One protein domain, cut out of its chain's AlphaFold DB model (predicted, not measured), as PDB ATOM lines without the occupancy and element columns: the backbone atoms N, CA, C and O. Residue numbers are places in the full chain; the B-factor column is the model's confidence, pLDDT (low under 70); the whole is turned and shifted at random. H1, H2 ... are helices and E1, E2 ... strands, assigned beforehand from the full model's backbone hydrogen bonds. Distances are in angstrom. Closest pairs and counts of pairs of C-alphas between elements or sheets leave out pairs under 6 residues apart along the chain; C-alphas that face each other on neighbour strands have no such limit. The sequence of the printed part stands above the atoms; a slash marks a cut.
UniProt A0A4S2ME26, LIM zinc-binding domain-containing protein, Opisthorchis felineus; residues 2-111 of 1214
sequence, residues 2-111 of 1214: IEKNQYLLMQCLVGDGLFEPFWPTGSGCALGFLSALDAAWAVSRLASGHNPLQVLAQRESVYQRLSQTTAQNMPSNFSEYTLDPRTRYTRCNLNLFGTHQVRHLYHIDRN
ATOM      1  N   ILE A   2     165.585 118.607 118.900       89.44
ATOM      2  CA  ILE A   2     164.268 118.054 119.243       89.44
ATOM      3  C   ILE A   2     163.649 118.841 120.407       89.44
ATOM      4  O   ILE A   2     164.294 119.009 121.433       89.44
ATOM      5  N   GLU A   3     162.394 119.266 120.278       88.12
ATOM      6  CA  GLU A   3     161.572 119.844 121.346       88.12
ATOM      7  C   GLU A   3     160.407 118.887 121.665       88.12
ATOM      8  O   GLU A   3     159.523 118.664 120.830       88.12
ATOM      9  N   LYS A   4     160.384 118.310 122.874       85.88
ATOM     10  CA  LYS A   4     159.278 117.465 123.372       85.88
ATOM     11  C   LYS A   4     158.847 117.934 124.754       85.88
ATOM     12  O   LYS A   4     159.686 118.103 125.626       85.88
ATOM     13  N   ASN A   5     157.543 118.107 124.981       81.00
ATOM     14  CA  ASN A   5     156.990 118.507 126.287       81.00
ATOM     15  C   ASN A   5     157.685 119.741 126.917       81.00
ATOM     16  O   ASN A   5     157.892 119.771 128.123       81.00
ATOM     17  N   GLN A   6     158.049 120.747 126.106       73.81
ATOM     18  CA  GLN A   6     158.816 121.946 126.510       73.81
ATOM     19  C   GLN A   6     160.265 121.682 126.980       73.81
ATOM     20  O   GLN A   6     160.933 122.598 127.457       73.81
ATOM     21  N   TYR A   7     160.782 120.463 126.804       83.88
ATOM     22  CA  TYR A   7     162.200 120.136 126.948       83.88
ATOM     23  C   TYR A   7     162.882 120.182 125.579       83.88
ATOM     24  O   TYR A   7     162.449 119.518 124.632       83.88
ATOM     25  N   LEU A   8     163.950 120.975 125.488       87.50
ATOM     26  CA  LEU A   8     164.766 121.136 124.290       87.50
ATOM     27  C   LEU A   8     166.022 120.261 124.387       87.50
ATOM     28  O   LEU A   8     166.807 120.387 125.323       87.50
ATOM     29  N   LEU A   9     166.224 119.402 123.391       93.12
ATOM     30  CA  LEU A   9     167.388 118.540 123.237       93.12
ATOM     31  C   LEU A   9     168.168 118.932 121.977       93.12
ATOM     32  O   LEU A   9     167.730 118.718 120.837       93.12
ATOM     33  N   MET A  10     169.362 119.482 122.183       93.19
ATOM     34  CA  MET A  10     170.363 119.608 121.129       93.19
ATOM     35  C   MET A  10     171.022 118.247 120.881       93.19
ATOM     36  O   MET A  10     171.235 117.466 121.802       93.19
ATOM     37  N   GLN A  11     171.324 117.960 119.619       94.12
ATOM     38  CA  GLN A  11     172.050 116.767 119.194       94.12
ATOM     39  C   GLN A  11     173.086 117.221 118.172       94.12
ATOM     40  O   GLN A  11     172.747 117.982 117.263       94.12
ATOM     41  N   CYS A  12     174.328 116.772 118.334       92.94
ATOM     42  CA  CYS A  12     175.441 117.084 117.447       92.94
ATOM     43  C   CYS A  12     176.258 115.817 117.202       92.94
ATOM     44  O   CYS A  12     176.448 115.018 118.117       92.94
ATOM     45  N   LEU A  13     176.750 115.666 115.977       95.31
ATOM     46  CA  LEU A  13     177.736 114.654 115.615       95.31
ATOM     47  C   LEU A  13     179.129 115.303 115.626       95.31
ATOM     48  O   LEU A  13     179.265 116.496 115.341       95.31
ATOM     49  N   VAL A  14     180.143 114.518 115.990       96.81
ATOM     50  CA  VAL A  14     181.541 114.933 116.199       96.81
ATOM     51  C   VAL A  14     182.457 113.782 115.760       96.81
ATOM     52  O   VAL A  14     182.093 112.617 115.929       96.81
ATOM     53  N   GLY A  15     183.635 114.096 115.210       94.62
ATOM     54  CA  GLY A  15     184.613 113.096 114.756       94.62
ATOM     55  C   GLY A  15     184.106 112.232 113.603       94.62
ATOM     56  O   GLY A  15     183.273 112.669 112.808       94.62
ATOM     57  N   ASP A  16     184.568 110.985 113.551       93.25
ATOM     58  CA  ASP A  16     184.193 109.965 112.560       93.25
ATOM     59  C   ASP A  16     182.669 109.736 112.468       93.25
ATOM     60  O   ASP A  16     182.159 109.337 111.425       93.25
ATOM     61  N   GLY A  17     181.918 110.040 113.537       92.25
ATOM     62  CA  GLY A  17     180.451 110.004 113.545       92.25
ATOM     63  C   GLY A  17     179.771 111.166 112.806       92.25
ATOM     64  O   GLY A  17     178.565 111.105 112.577       92.25
ATOM     65  N   LEU A  18     180.514 112.220 112.450       92.06
ATOM     66  CA  LEU A  18     180.088 113.329 111.581       92.06
ATOM     67  C   LEU A  18     180.694 113.209 110.176       92.06
ATOM     68  O   LEU A  18     180.006 113.477 109.193       92.06
ATOM     69  N   PHE A  19     181.977 112.851 110.085       85.12
ATOM     70  CA  PHE A  19     182.746 112.835 108.842       85.12
ATOM     71  C   PHE A  19     183.765 111.688 108.864       85.12
ATOM     72  O   PHE A  19     184.716 111.731 109.640       85.12
ATOM     73  N   GLU A  20     183.572 110.673 108.017       90.00
ATOM     74  CA  GLU A  20     184.451 109.497 107.920       90.00
ATOM     75  C   GLU A  20     185.808 109.888 107.287       90.00
ATOM     76  O   GLU A  20     185.842 110.293 106.121       90.00
ATOM     77  N   PRO A  21     186.937 109.818 108.021       88.38
ATOM     78  CA  PRO A  21     188.204 110.351 107.539       88.38
ATOM     79  C   PRO A  21     188.985 109.333 106.702       88.38
ATOM     80  O   PRO A  21     189.191 108.190 107.109       88.38
ATOM     81  N   PHE A  22     189.538 109.760 105.565       88.62
ATOM     82  CA  PHE A  22     190.467 108.927 104.797       88.62
ATOM     83  C   PHE A  22     191.842 108.892 105.486       88.62
ATOM     84  O   PHE A  22     192.659 109.801 105.311       88.62
ATOM     85  N   TRP A  23     192.092 107.847 106.287       90.25
ATOM     86  CA  TRP A  23     193.235 107.749 107.211       90.25
ATOM     87  C   TRP A  23     194.610 108.143 106.625       90.25
ATOM     88  O   TRP A  23     195.329 108.859 107.323       90.25
ATOM     89  N   PRO A  24     194.987 107.796 105.371       91.25
ATOM     90  CA  PRO A  24     196.277 108.197 104.792       91.25
ATOM     91  C   PRO A  24     196.506 109.713 104.653       91.25
ATOM     92  O   PRO A  24     197.637 110.129 104.429       91.25
ATOM     93  N   THR A  25     195.469 110.547 104.796       84.62
ATOM     94  CA  THR A  25     195.604 112.023 104.812       84.62
ATOM     95  C   THR A  25     195.832 112.610 106.209       84.62
ATOM     96  O   THR A  25     195.984 113.821 106.333       84.62
ATOM     97  N   GLY A  26     195.791 111.799 107.276       86.44
ATOM     98  CA  GLY A  26     195.940 112.254 108.670       86.44
ATOM     99  C   GLY A  26     194.811 113.160 109.198       86.44
ATOM    100  O   GLY A  26     194.815 113.551 110.364       86.44
ATOM    101  N   SER A  27     193.818 113.474 108.364       87.44
ATOM    102  CA  SER A  27     192.804 114.511 108.595       87.44
ATOM    103  C   SER A  27     191.850 114.241 109.767       87.44
ATOM    104  O   SER A  27     191.353 115.190 110.371       87.44
ATOM    105  N   GLY A  28     191.620 112.974 110.134       91.19
ATOM    106  CA  GLY A  28     190.605 112.580 111.122       91.19
ATOM    107  C   GLY A  28     190.754 113.230 112.499       91.19
ATOM    108  O   GLY A  28     189.774 113.732 113.042       91.19
ATOM    109  N   CYS A  29     191.973 113.314 113.042       92.44
ATOM    110  CA  CYS A  29     192.188 113.963 114.341       92.44
ATOM    111  C   CYS A  29     191.910 115.474 114.275       92.44
ATOM    112  O   CYS A  29     191.220 116.010 115.139       92.44
ATOM    113  N   ALA A  30     192.389 116.155 113.228       91.75
ATOM    114  CA  ALA A  30     192.204 117.596 113.061       91.75
ATOM    115  C   ALA A  30     190.727 117.966 112.841       91.75
ATOM    116  O   ALA A  30     190.181 118.800 113.565       91.75
ATOM    117  N   LEU A  31     190.052 117.299 111.898       93.12
ATOM    118  CA  LEU A  31     188.628 117.515 111.626       93.12
ATOM    119  C   LEU A  31     187.754 117.092 112.818       93.12
ATOM    120  O   LEU A  31     186.773 117.763 113.134       93.12
ATOM    121  N   GLY A  32     188.141 116.035 113.537       94.94
ATOM    122  CA  GLY A  32     187.478 115.610 114.767       94.94
ATOM    123  C   GLY A  32     187.515 116.683 115.854       94.94
ATOM    124  O   GLY A  32     186.453 117.097 116.324       94.94
ATOM    125  N   PHE A  33     188.699 117.202 116.189       95.56
ATOM    126  CA  PHE A  33     188.853 118.278 117.176       95.56
ATOM    127  C   PHE A  33     188.118 119.560 116.758       95.56
ATOM    128  O   PHE A  33     187.385 120.135 117.563       95.56
ATOM    129  N   LEU A  34     188.229 119.974 115.493       95.00
ATOM    130  CA  LEU A  34     187.497 121.134 114.973       95.00
ATOM    131  C   LEU A  34     185.975 120.954 115.094       95.00
ATOM    132  O   LEU A  34     185.291 121.838 115.612       95.00
ATOM    133  N   SER A  35     185.448 119.779 114.729       96.19
ATOM    134  CA  SER A  35     184.016 119.471 114.854       96.19
ATOM    135  C   SER A  35     183.512 119.461 116.304       96.19
ATOM    136  O   SER A  35     182.347 119.803 116.546       96.19
ATOM    137  N   ALA A  36     184.383 119.111 117.261       97.12
ATOM    138  CA  ALA A  36     184.102 119.146 118.693       97.12
ATOM    139  C   ALA A  36     184.038 120.589 119.215       97.12
ATOM    140  O   ALA A  36     183.086 120.940 119.911       97.12
ATOM    141  N   LEU A  37     184.989 121.443 118.818       96.81
ATOM    142  CA  LEU A  37     184.978 122.879 119.132       96.81
ATOM    143  C   LEU A  37     183.743 123.573 118.534       96.81
ATOM    144  O   LEU A  37     183.111 124.388 119.203       96.81
ATOM    145  N   ASP A  38     183.337 123.203 117.317       96.44
ATOM    146  CA  ASP A  38     182.131 123.737 116.667       96.44
ATOM    147  C   ASP A  38     180.835 123.286 117.356       96.44
ATOM    148  O   ASP A  38     179.870 124.050 117.438       96.44
ATOM    149  N   ALA A  39     180.796 122.050 117.864       96.69
ATOM    150  CA  ALA A  39     179.693 121.570 118.692       96.69
ATOM    151  C   ALA A  39     179.653 122.299 120.046       96.69
ATOM    152  O   ALA A  39     178.595 122.795 120.428       96.69
ATOM    153  N   ALA A  40     180.792 122.440 120.730       97.56
ATOM    154  CA  ALA A  40     180.899 123.160 122.000       97.56
ATOM    155  C   ALA A  40     180.515 124.645 121.867       97.56
ATOM    156  O   ALA A  40     179.785 125.170 122.707       97.56
ATOM    157  N   TRP A  41     180.914 125.309 120.778       97.25
ATOM    158  CA  TRP A  41     180.483 126.670 120.455       97.25
ATOM    159  C   TRP A  41     178.971 126.763 120.228       97.25
ATOM    160  O   TRP A  41     178.316 127.632 120.799       97.25
ATOM    161  N   ALA A  42     178.388 125.856 119.440       95.94
ATOM    162  CA  ALA A  42     176.949 125.874 119.181       95.94
ATOM    163  C   ALA A  42     176.122 125.560 120.448       95.94
ATOM    164  O   ALA A  42     175.088 126.190 120.671       95.94
ATOM    165  N   VAL A  43     176.608 124.663 121.315       95.50
ATOM    166  CA  VAL A  43     176.035 124.412 122.651       95.50
ATOM    167  C   VAL A  43     176.161 125.647 123.544       95.50
ATOM    168  O   VAL A  43     175.173 126.035 124.157       95.50
ATOM    169  N   SER A  44     177.318 126.316 123.566       93.12
ATOM    170  CA  SER A  44     177.516 127.576 124.299       93.12
ATOM    171  C   SER A  44     176.517 128.649 123.854       93.12
ATOM    172  O   SER A  44     175.815 129.223 124.683       93.12
ATOM    173  N   ARG A  45     176.319 128.833 122.540       87.75
ATOM    174  CA  ARG A  45     175.309 129.771 122.018       87.75
ATOM    175  C   ARG A  45     173.881 129.410 122.419       87.75
ATOM    176  O   ARG A  45     173.091 130.332 122.624       87.75
ATOM    177  N   LEU A  46     173.552 128.122 122.535       88.38
ATOM    178  CA  LEU A  46     172.250 127.658 123.022       88.38
ATOM    179  C   LEU A  46     172.111 127.767 124.551       88.38
ATOM    180  O   LEU A  46     171.004 127.973 125.033       88.38
ATOM    181  N   ALA A  47     173.204 127.700 125.313       86.19
ATOM    182  CA  ALA A  47     173.215 128.005 126.745       86.19
ATOM    183  C   ALA A  47     173.035 129.515 126.997       86.19
ATOM    184  O   ALA A  47     172.272 129.905 127.874       86.19
ATOM    185  N   SER A  48     173.614 130.369 126.143       81.00
ATOM    186  CA  SER A  48     173.225 131.785 125.996       81.00
ATOM    187  C   SER A  48     171.876 131.977 125.271       81.00
ATOM    188  O   SER A  48     171.526 133.099 124.917       81.00
ATOM    189  N   GLY A  49     171.164 130.884 124.971       78.25
ATOM    190  CA  GLY A  49     169.824 130.819 124.385       78.25
ATOM    191  C   GLY A  49     169.570 131.623 123.108       78.25
ATOM    192  O   GLY A  49     168.451 132.068 122.848       78.25
ATOM    193  N   HIS A  50     170.578 131.742 122.246       79.12
ATOM    194  CA  HIS A  50     170.341 132.112 120.852       79.12
ATOM    195  C   HIS A  50     169.228 131.236 120.256       79.12
ATOM    196  O   HIS A  50     169.129 130.047 120.572       79.12
ATOM    197  N   ASN A  51     168.402 131.811 119.373       84.56
ATOM    198  CA  ASN A  51     167.246 131.109 118.816       84.56
ATOM    199  C   ASN A  51     167.670 129.738 118.233       84.56
ATOM    200  O   ASN A  51     168.658 129.686 117.497       84.56
ATOM    201  N   PRO A  52     166.959 128.624 118.489       88.19
ATOM    202  CA  PRO A  52     167.514 127.294 118.240       88.19
ATOM    203  C   PRO A  52     167.668 127.005 116.741       88.19
ATOM    204  O   PRO A  52     168.607 126.329 116.326       88.19
ATOM    205  N   LEU A  53     166.804 127.599 115.904       89.00
ATOM    206  CA  LEU A  53     166.935 127.571 114.445       89.00
ATOM    207  C   LEU A  53     168.115 128.420 113.950       89.00
ATOM    208  O   LEU A  53     168.700 128.100 112.920       89.00
ATOM    209  N   GLN A  54     168.477 129.487 114.666       89.44
ATOM    210  CA  GLN A  54     169.654 130.304 114.363       89.44
ATOM    211  C   GLN A  54     170.946 129.575 114.752       89.44
ATOM    212  O   GLN A  54     171.874 129.541 113.948       89.44
ATOM    213  N   VAL A  55     170.979 128.921 115.919       93.12
ATOM    214  CA  VAL A  55     172.099 128.062 116.346       93.12
ATOM    215  C   VAL A  55     172.310 126.911 115.360       93.12
ATOM    216  O   VAL A  55     173.444 126.661 114.956       93.12
ATOM    217  N   LEU A  56     171.234 126.251 114.910       95.12
ATOM    218  CA  LEU A  56     171.301 125.245 113.843       95.12
ATOM    219  C   LEU A  56     171.866 125.832 112.542       95.12
ATOM    220  O   LEU A  56     172.827 125.295 112.002       95.12
ATOM    221  N   ALA A  57     171.321 126.953 112.059       94.94
ATOM    222  CA  ALA A  57     171.770 127.593 110.820       94.94
ATOM    223  C   ALA A  57     173.263 127.956 110.866       94.94
ATOM    224  O   ALA A  57     173.992 127.757 109.894       94.94
ATOM    225  N   GLN A  58     173.734 128.412 112.025       94.69
ATOM    226  CA  GLN A  58     175.136 128.728 112.275       94.69
ATOM    227  C   GLN A  58     176.007 127.465 112.357       94.69
ATOM    228  O   GLN A  58     177.084 127.439 111.762       94.69
ATOM    229  N   ARG A  59     175.548 126.388 113.011       95.62
ATOM    230  CA  ARG A  59     176.299 125.122 113.095       95.62
ATOM    231  C   ARG A  59     176.426 124.409 111.744       95.62
ATOM    232  O   ARG A  59     177.480 123.824 111.490       95.62
ATOM    233  N   GLU A  60     175.417 124.507 110.876       94.75
ATOM    234  CA  GLU A  60     175.486 124.041 109.480       94.75
ATOM    235  C   GLU A  60     176.383 124.944 108.615       94.75
ATOM    236  O   GLU A  60     177.167 124.456 107.801       94.75
ATOM    237  N   SER A  61     176.344 126.266 108.832       94.75
ATOM    238  CA  SER A  61     177.210 127.222 108.114       94.75
ATOM    239  C   SER A  61     178.693 126.957 108.377       94.75
ATOM    240  O   SER A  61     179.518 127.044 107.470       94.75
ATOM    241  N   VAL A  62     179.022 126.578 109.613       94.75
ATOM    242  CA  VAL A  62     180.370 126.160 110.013       94.75
ATOM    243  C   VAL A  62     180.702 124.756 109.485       94.75
ATOM    244  O   VAL A  62     181.812 124.535 109.006       94.75
ATOM    245  N   TYR A  63     179.739 123.823 109.472       94.44
ATOM    246  CA  TYR A  63     179.944 122.468 108.940       94.44
ATOM    247  C   TYR A  63     180.382 122.457 107.463       94.44
ATOM    248  O   TYR A  63     181.282 121.706 107.095       94.44
ATOM    249  N   GLN A  64     179.832 123.355 106.637       91.56
ATOM    250  CA  GLN A  64     180.267 123.556 105.244       91.56
ATOM    251  C   GLN A  64     181.748 123.959 105.094       91.56
ATOM    252  O   GLN A  64     182.335 123.737 104.038       91.56
ATOM    253  N   ARG A  65     182.373 124.549 106.124       90.38
ATOM    254  CA  ARG A  65     183.813 124.875 106.116       90.38
ATOM    255  C   ARG A  65     184.663 123.690 106.578       90.38
ATOM    256  O   ARG A  65     185.729 123.462 106.009       90.38
ATOM    257  N   LEU A  66     184.174 122.902 107.541       90.62
ATOM    258  CA  LEU A  66     184.877 121.734 108.085       90.62
ATOM    259  C   LEU A  66     185.279 120.732 106.988       90.62
ATOM    260  O   LEU A  66     186.438 120.339 106.920       90.62
ATOM    261  N   SER A  67     184.368 120.361 106.085       81.19
ATOM    262  CA  SER A  67     184.653 119.387 105.012       81.19
ATOM    263  C   SER A  67     185.647 119.880 103.946       81.19
ATOM    264  O   SER A  67     186.164 119.075 103.175       81.19
ATOM    265  N   GLN A  68     185.929 121.186 103.906       85.19
ATOM    266  CA  GLN A  68     186.884 121.838 102.998       85.19
ATOM    267  C   GLN A  68     188.197 122.221 103.709       85.19
ATOM    268  O   GLN A  68     189.051 122.905 103.134       85.19
ATOM    269  N   THR A  69     188.347 121.842 104.981       89.25
ATOM    270  CA  THR A  69     189.445 122.301 105.833       89.25
ATOM    271  C   THR A  69     190.732 121.523 105.572       89.25
ATOM    272  O   THR A  69     190.794 120.305 105.721       89.25
ATOM    273  N   THR A  70     191.787 122.263 105.241       87.81
ATOM    274  CA  THR A  70     193.169 121.788 105.107       87.81
ATOM    275  C   THR A  70     194.084 122.715 105.904       87.81
ATOM    276  O   THR A  70     193.730 123.870 106.135       87.81
ATOM    277  N   ALA A  71     195.283 122.262 106.280       84.88
ATOM    278  CA  ALA A  71     196.247 123.098 107.009       84.88
ATOM    279  C   ALA A  71     196.622 124.406 106.272       84.88
ATOM    280  O   ALA A  71     196.969 125.387 106.914       84.88
ATOM    281  N   GLN A  72     196.508 124.436 104.938       85.12
ATOM    282  CA  GLN A  72     196.780 125.611 104.095       85.12
ATOM    283  C   GLN A  72     195.617 126.618 104.054       85.12
ATOM    284  O   GLN A  72     195.838 127.804 103.837       85.12
ATOM    285  N   ASN A  73     194.378 126.160 104.263       87.12
ATOM    286  CA  ASN A  73     193.171 126.996 104.218       87.12
ATOM    287  C   ASN A  73     192.764 127.546 105.600       87.12
ATOM    288  O   ASN A  73     191.704 128.170 105.735       87.12
ATOM    289  N   MET A  74     193.583 127.304 106.623       89.38
ATOM    290  CA  MET A  74     193.363 127.695 108.015       89.38
ATOM    291  C   MET A  74     194.303 128.848 108.413       89.38
ATOM    292  O   MET A  74     195.390 128.962 107.849       89.38
ATOM    293  N   PRO A  75     193.923 129.706 109.376       88.44
ATOM    294  CA  PRO A  75     194.819 130.708 109.948       88.44
ATOM    295  C   PRO A  75     195.990 130.037 110.691       88.44
ATOM    296  O   PRO A  75     195.778 129.047 111.392       88.44
ATOM    297  N   SER A  76     197.210 130.561 110.550       87.06
ATOM    298  CA  SER A  76     198.438 129.995 111.143       87.06
ATOM    299  C   SER A  76     198.669 130.370 112.616       87.06
ATOM    300  O   SER A  76     199.513 129.775 113.284       87.06
ATOM    301  N   ASN A  77     197.905 131.327 113.141       87.00
ATOM    302  CA  ASN A  77     197.869 131.776 114.535       87.00
ATOM    303  C   ASN A  77     197.149 130.757 115.445       87.00
ATOM    304  O   ASN A  77     196.132 131.059 116.066       87.00
ATOM    305  N   PHE A  78     197.681 129.533 115.539       87.75
ATOM    306  CA  PHE A  78     197.116 128.446 116.357       87.75
ATOM    307  C   PHE A  78     196.969 128.799 117.851       87.75
ATOM    308  O   PHE A  78     196.104 128.249 118.528       87.75
ATOM    309  N   SER A  79     197.780 129.731 118.358       91.06
ATOM    310  CA  SER A  79     197.696 130.299 119.712       91.06
ATOM    311  C   SER A  79     196.417 131.103 119.974       91.06
ATOM    312  O   SER A  79     195.995 131.219 121.120       91.06
ATOM    313  N   GLU A  80     195.781 131.639 118.930       90.81
ATOM    314  CA  GLU A  80     194.563 132.459 119.012       90.81
ATOM    315  C   GLU A  80     193.280 131.643 118.757       90.81
ATOM    316  O   GLU A  80     192.180 132.193 118.673       90.81
ATOM    317  N   TYR A  81     193.391 130.316 118.622       93.38
ATOM    318  CA  TYR A  81     192.249 129.444 118.354       93.38
ATOM    319  C   TYR A  81     191.331 129.347 119.578       93.38
ATOM    320  O   TYR A  81     191.661 128.733 120.591       93.38
ATOM    321  N   THR A  82     190.121 129.890 119.451       93.44
ATOM    322  CA  THR A  82     189.084 129.839 120.491       93.44
ATOM    323  C   THR A  82     187.917 128.938 120.078       93.44
ATOM    324  O   THR A  82     187.885 128.362 118.986       93.44
ATOM    325  N   LEU A  83     186.888 128.850 120.928       94.94
ATOM    326  CA  LEU A  83     185.612 128.256 120.528       94.94
ATOM    327  C   LEU A  83     184.992 128.967 119.311       94.94
ATOM    328  O   LEU A  83     184.340 128.290 118.519       94.94
ATOM    329  N   ASP A  84     185.204 130.275 119.105       92.19
ATOM    330  CA  ASP A  84     184.599 130.992 117.978       92.19
ATOM    331  C   ASP A  84     185.158 130.499 116.624       92.19
ATOM    332  O   ASP A  84     186.352 130.668 116.357       92.19
ATOM    333  N   PRO A  85     184.315 129.941 115.730       94.44
ATOM    334  CA  PRO A  85     184.735 129.440 114.423       94.44
ATOM    335  C   PRO A  85     185.430 130.490 113.547       94.44
ATOM    336  O   PRO A  85     186.170 130.118 112.640       94.44
ATOM    337  N   ARG A  86     185.246 131.791 113.807       92.88
ATOM    338  CA  ARG A  86     185.923 132.879 113.079       92.88
ATOM    339  C   ARG A  86     187.410 133.001 113.418       92.88
ATOM    340  O   ARG A  86     188.156 133.486 112.576       92.88
ATOM    341  N   THR A  87     187.843 132.527 114.591       93.44
ATOM    342  CA  THR A  87     189.279 132.415 114.935       93.44
ATOM    343  C   THR A  87     189.952 131.219 114.261       93.44
ATOM    344  O   THR A  87     191.162 131.213 114.084       93.44
ATOM    345  N   ARG A  88     189.163 130.216 113.847       93.62
ATOM    346  CA  ARG A  88     189.663 128.937 113.323       93.62
ATOM    347  C   ARG A  88     189.519 128.791 111.812       93.62
ATOM    348  O   ARG A  88     190.407 128.236 111.193       93.62
ATOM    349  N   TYR A  89     188.449 129.283 111.191       93.62
ATOM    350  CA  TYR A  89     188.219 129.123 109.751       93.62
ATOM    351  C   TYR A  89     188.380 130.445 108.999       93.62
ATOM    352  O   TYR A  89     187.683 131.427 109.273       93.62
ATOM    353  N   THR A  90     189.219 130.453 107.960       87.88
ATOM    354  CA  THR A  90     189.331 131.609 107.061       87.88
ATOM    355  C   THR A  90     187.976 131.937 106.419       87.88
ATOM    356  O   THR A  90     187.231 131.052 105.978       87.88
ATOM    357  N   ARG A  91     187.635 133.235 106.368       85.38
ATOM    358  CA  ARG A  91     186.387 133.760 105.769       85.38
ATOM    359  C   ARG A  91     185.112 133.048 106.281       85.38
ATOM    360  O   ARG A  91     184.209 132.746 105.502       85.38
ATOM    361  N   CYS A  92     185.039 132.744 107.581       88.25
ATOM    362  CA  CYS A  92     183.909 132.027 108.185       88.25
ATOM    363  C   CYS A  92     182.600 132.845 108.164       88.25
ATOM    364  O   CYS A  92     182.349 133.670 109.045       88.25
ATOM    365  N   ASN A  93     181.733 132.605 107.173       90.31
ATOM    366  CA  ASN A  93     180.383 133.168 107.153       90.31
ATOM    367  C   ASN A  93     179.433 132.323 108.019       90.31
ATOM    368  O   ASN A  93     178.932 131.292 107.579       90.31
ATOM    369  N   LEU A  94     179.140 132.798 109.231       91.75
ATOM    370  CA  LEU A  94     178.205 132.148 110.160       91.75
ATOM    371  C   LEU A  94     176.734 132.175 109.696       91.75
ATOM    372  O   LEU A  94     175.910 131.473 110.272       91.75
ATOM    373  N   ASN A  95     176.403 132.971 108.675       91.44
ATOM    374  CA  ASN A  95     175.054 133.126 108.126       91.44
ATOM    375  C   ASN A  95     174.962 132.576 106.684       91.44
ATOM    376  O   ASN A  95     174.195 133.092 105.872       91.44
ATOM    377  N   LEU A  96     175.771 131.562 106.342       91.69
ATOM    378  CA  LEU A  96     175.736 130.892 105.033       91.69
ATOM    379  C   LEU A  96     174.386 130.197 104.785       91.69
ATOM    380  O   LEU A  96     173.884 130.214 103.663       91.69
ATOM    381  N   PHE A  97     173.786 129.633 105.837       92.44
ATOM    382  CA  PHE A  97     172.409 129.146 105.833       92.44
ATOM    383  C   PHE A  97     171.477 130.082 106.606       92.44
ATOM    384  O   PHE A  97     171.826 130.632 107.651       92.44
ATOM    385  N   GLY A  98     170.243 130.205 106.122       88.06
ATOM    386  CA  GLY A  98     169.136 130.830 106.837       88.06
ATOM    387  C   GLY A  98     168.360 129.834 107.704       88.06
ATOM    388  O   GLY A  98     168.240 128.651 107.383       88.06
ATOM    389  N   THR A  99     167.725 130.340 108.764       89.94
ATOM    390  CA  THR A  99     166.863 129.571 109.694       89.94
ATOM    391  C   THR A  99     165.759 128.764 109.000       89.94
ATOM    392  O   THR A  99     165.334 127.725 109.502       89.94
ATOM    393  N   HIS A 100     165.302 129.214 107.828       88.50
ATOM    394  CA  HIS A 100     164.296 128.529 107.022       88.50
ATOM    395  C   HIS A 100     164.818 127.237 106.370       88.50
ATOM    396  O   HIS A 100     164.053 126.281 106.251       88.50
ATOM    397  N   GLN A 101     166.103 127.172 105.994       90.19
ATOM    398  CA  GLN A 101     166.705 125.995 105.353       90.19
ATOM    399  C   GLN A 101     166.874 124.859 106.366       90.19
ATOM    400  O   GLN A 101     166.440 123.736 106.118       90.19
ATOM    401  N   VAL A 102     167.403 125.165 107.554       94.31
ATOM    402  CA  VAL A 102     167.624 124.193 108.644       94.31
ATOM    403  C   VAL A 102     166.362 123.801 109.415       94.31
ATOM    404  O   VAL A 102     166.426 122.988 110.333       94.31
ATOM    405  N   ARG A 103     165.185 124.333 109.060       90.00
ATOM    406  CA  ARG A 103     163.925 124.066 109.776       90.00
ATOM    407  C   ARG A 103     163.539 122.581 109.812       90.00
ATOM    408  O   ARG A 103     162.837 122.163 110.726       90.00
ATOM    409  N   HIS A 104     164.017 121.784 108.858       90.69
ATOM    410  CA  HIS A 104     163.832 120.331 108.840       90.69
ATOM    411  C   HIS A 104     164.631 119.592 109.935       90.69
ATOM    412  O   HIS A 104     164.258 118.481 110.300       90.69
ATOM    413  N   LEU A 105     165.668 120.223 110.505       92.38
ATOM    414  CA  LEU A 105     166.491 119.715 111.615       92.38
ATOM    415  C   LEU A 105     165.906 120.043 113.007       92.38
ATOM    416  O   LEU A 105     166.526 119.719 114.027       92.38
ATOM    417  N   TYR A 106     164.739 120.700 113.066       93.25
ATOM    418  CA  TYR A 106     164.042 121.081 114.299       93.25
ATOM    419  C   TYR A 106     162.706 120.337 114.431       93.25
ATOM    420  O   TYR A 106     161.687 120.725 113.855       93.25
ATOM    421  N   HIS A 107     162.711 119.246 115.196       89.94
ATOM    422  CA  HIS A 107     161.530 118.410 115.413       89.94
ATOM    423  C   HIS A 107     160.772 118.864 116.664       89.94
ATOM    424  O   HIS A 107     161.300 118.751 117.764       89.94
ATOM    425  N   ILE A 108     159.529 119.328 116.509       86.19
ATOM    426  CA  ILE A 108     158.643 119.705 117.624       86.19
ATOM    427  C   ILE A 108     157.548 118.647 117.765       86.19
ATOM    428  O   ILE A 108     156.882 118.321 116.776       86.19
ATOM    429  N   ASP A 109     157.316 118.143 118.976       76.88
ATOM    430  CA  ASP A 109     156.187 117.245 119.232       76.88
ATOM    431  C   ASP A 109     154.847 117.982 119.103       76.88
ATOM    432  O   ASP A 109     154.569 118.941 119.823       76.88
ATOM    433  N   ARG A 110     153.990 117.533 118.180       58.22
ATOM    434  CA  ARG A 110     152.683 118.162 117.920       58.22
ATOM    435  C   ARG A 110     151.569 117.663 118.846       58.22
ATOM    436  O   ARG A 110     150.440 118.142 118.750       58.22
ATOM    437  N   ASN A 111     151.862 116.735 119.757       49.03
ATOM    438  CA  ASN A 111     150.856 115.978 120.508       49.03
ATOM    439  C   ASN A 111     150.334 116.655 121.794       49.03
ATOM    440  O   ASN A 111     150.027 115.981 122.775       49.03
TER     441      ASN A 111
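Overview. This is residues 2 to 111 of the 1214 residues of the protein "LIM zinc-binding domain-containing protein" of Opisthorchis felineus (UniProt A0A4S2ME26). Two helices of unequal length, H1 and H2, lie side by side as a helical hairpin, with long loops round them and a tiny hairpin of strands, E1 and E2, at one end of the elongated whole. Short H3 is near both long helices, and short H4 packs on H2. The printed part has 110 residues, in the order E1, E2, H1, H2, H3, H4; the sheet is E1 - E2, antiparallel. The class is mostly helix, though under half of the residues are in named elements. The whole is compact, with a radius of gyration of the C-alphas of 14.9 A and spans of 48 by 26 by 22 A.

Along the chain. E1, residues 2 to 4, begins at C-alpha 2 (164.268, 118.054, 119.243) and is 6.5 A long; E2, residues 7 to 9, is 6.6 A. H1, residues 27 to 47, measures 29.9 A from C-alpha 27 (192.804, 114.511, 108.595). H2, residues 52 to 66, measures 20.9 A. H3, residues 85 to 88, is 5.1 A, and H4, residues 102 to 105, is 5.5 A, ending at C-alpha 105 (166.491, 119.715, 111.615).

Arrangement. E1 and E2 form an antiparallel hairpin at 160 degrees, with N 2 and O 9 at 2.9 A, within hydrogen-bond range. Residues 2 to 3 of E1 also pair with residues 107 to 108, parallel. E1 and H4 are only just apart, at 8.1 A. H1 and H2 touch, opposite ways at a shallow tilt of 17 degrees; their closest C-alphas, Ala 42 and Val 55, are 6.0 A apart. H4 touches H2, closest at the C-alphas of Val 102 and Ala 57, 5.8 A. H3 is close to H1 but not clearly touching, C-alphas Pro 85 and Asp 38 being closest at 6.7 A. Each O i to N i+4 pair is within hydrogen-bond range in H1, and 10 of 11 in H2; H3 and H4 are too short for such a pair.

Size, cuts and confidence. The C-alphas of Ser 76 and Asn 111 are the two farthest apart, 50.5 A. The printed part has no cut. The links E2 to H1, H2 to H3 and H3 to H4 are long. Mean pLDDT of the printed part is 89.8; residues 110 to 111 are under 70.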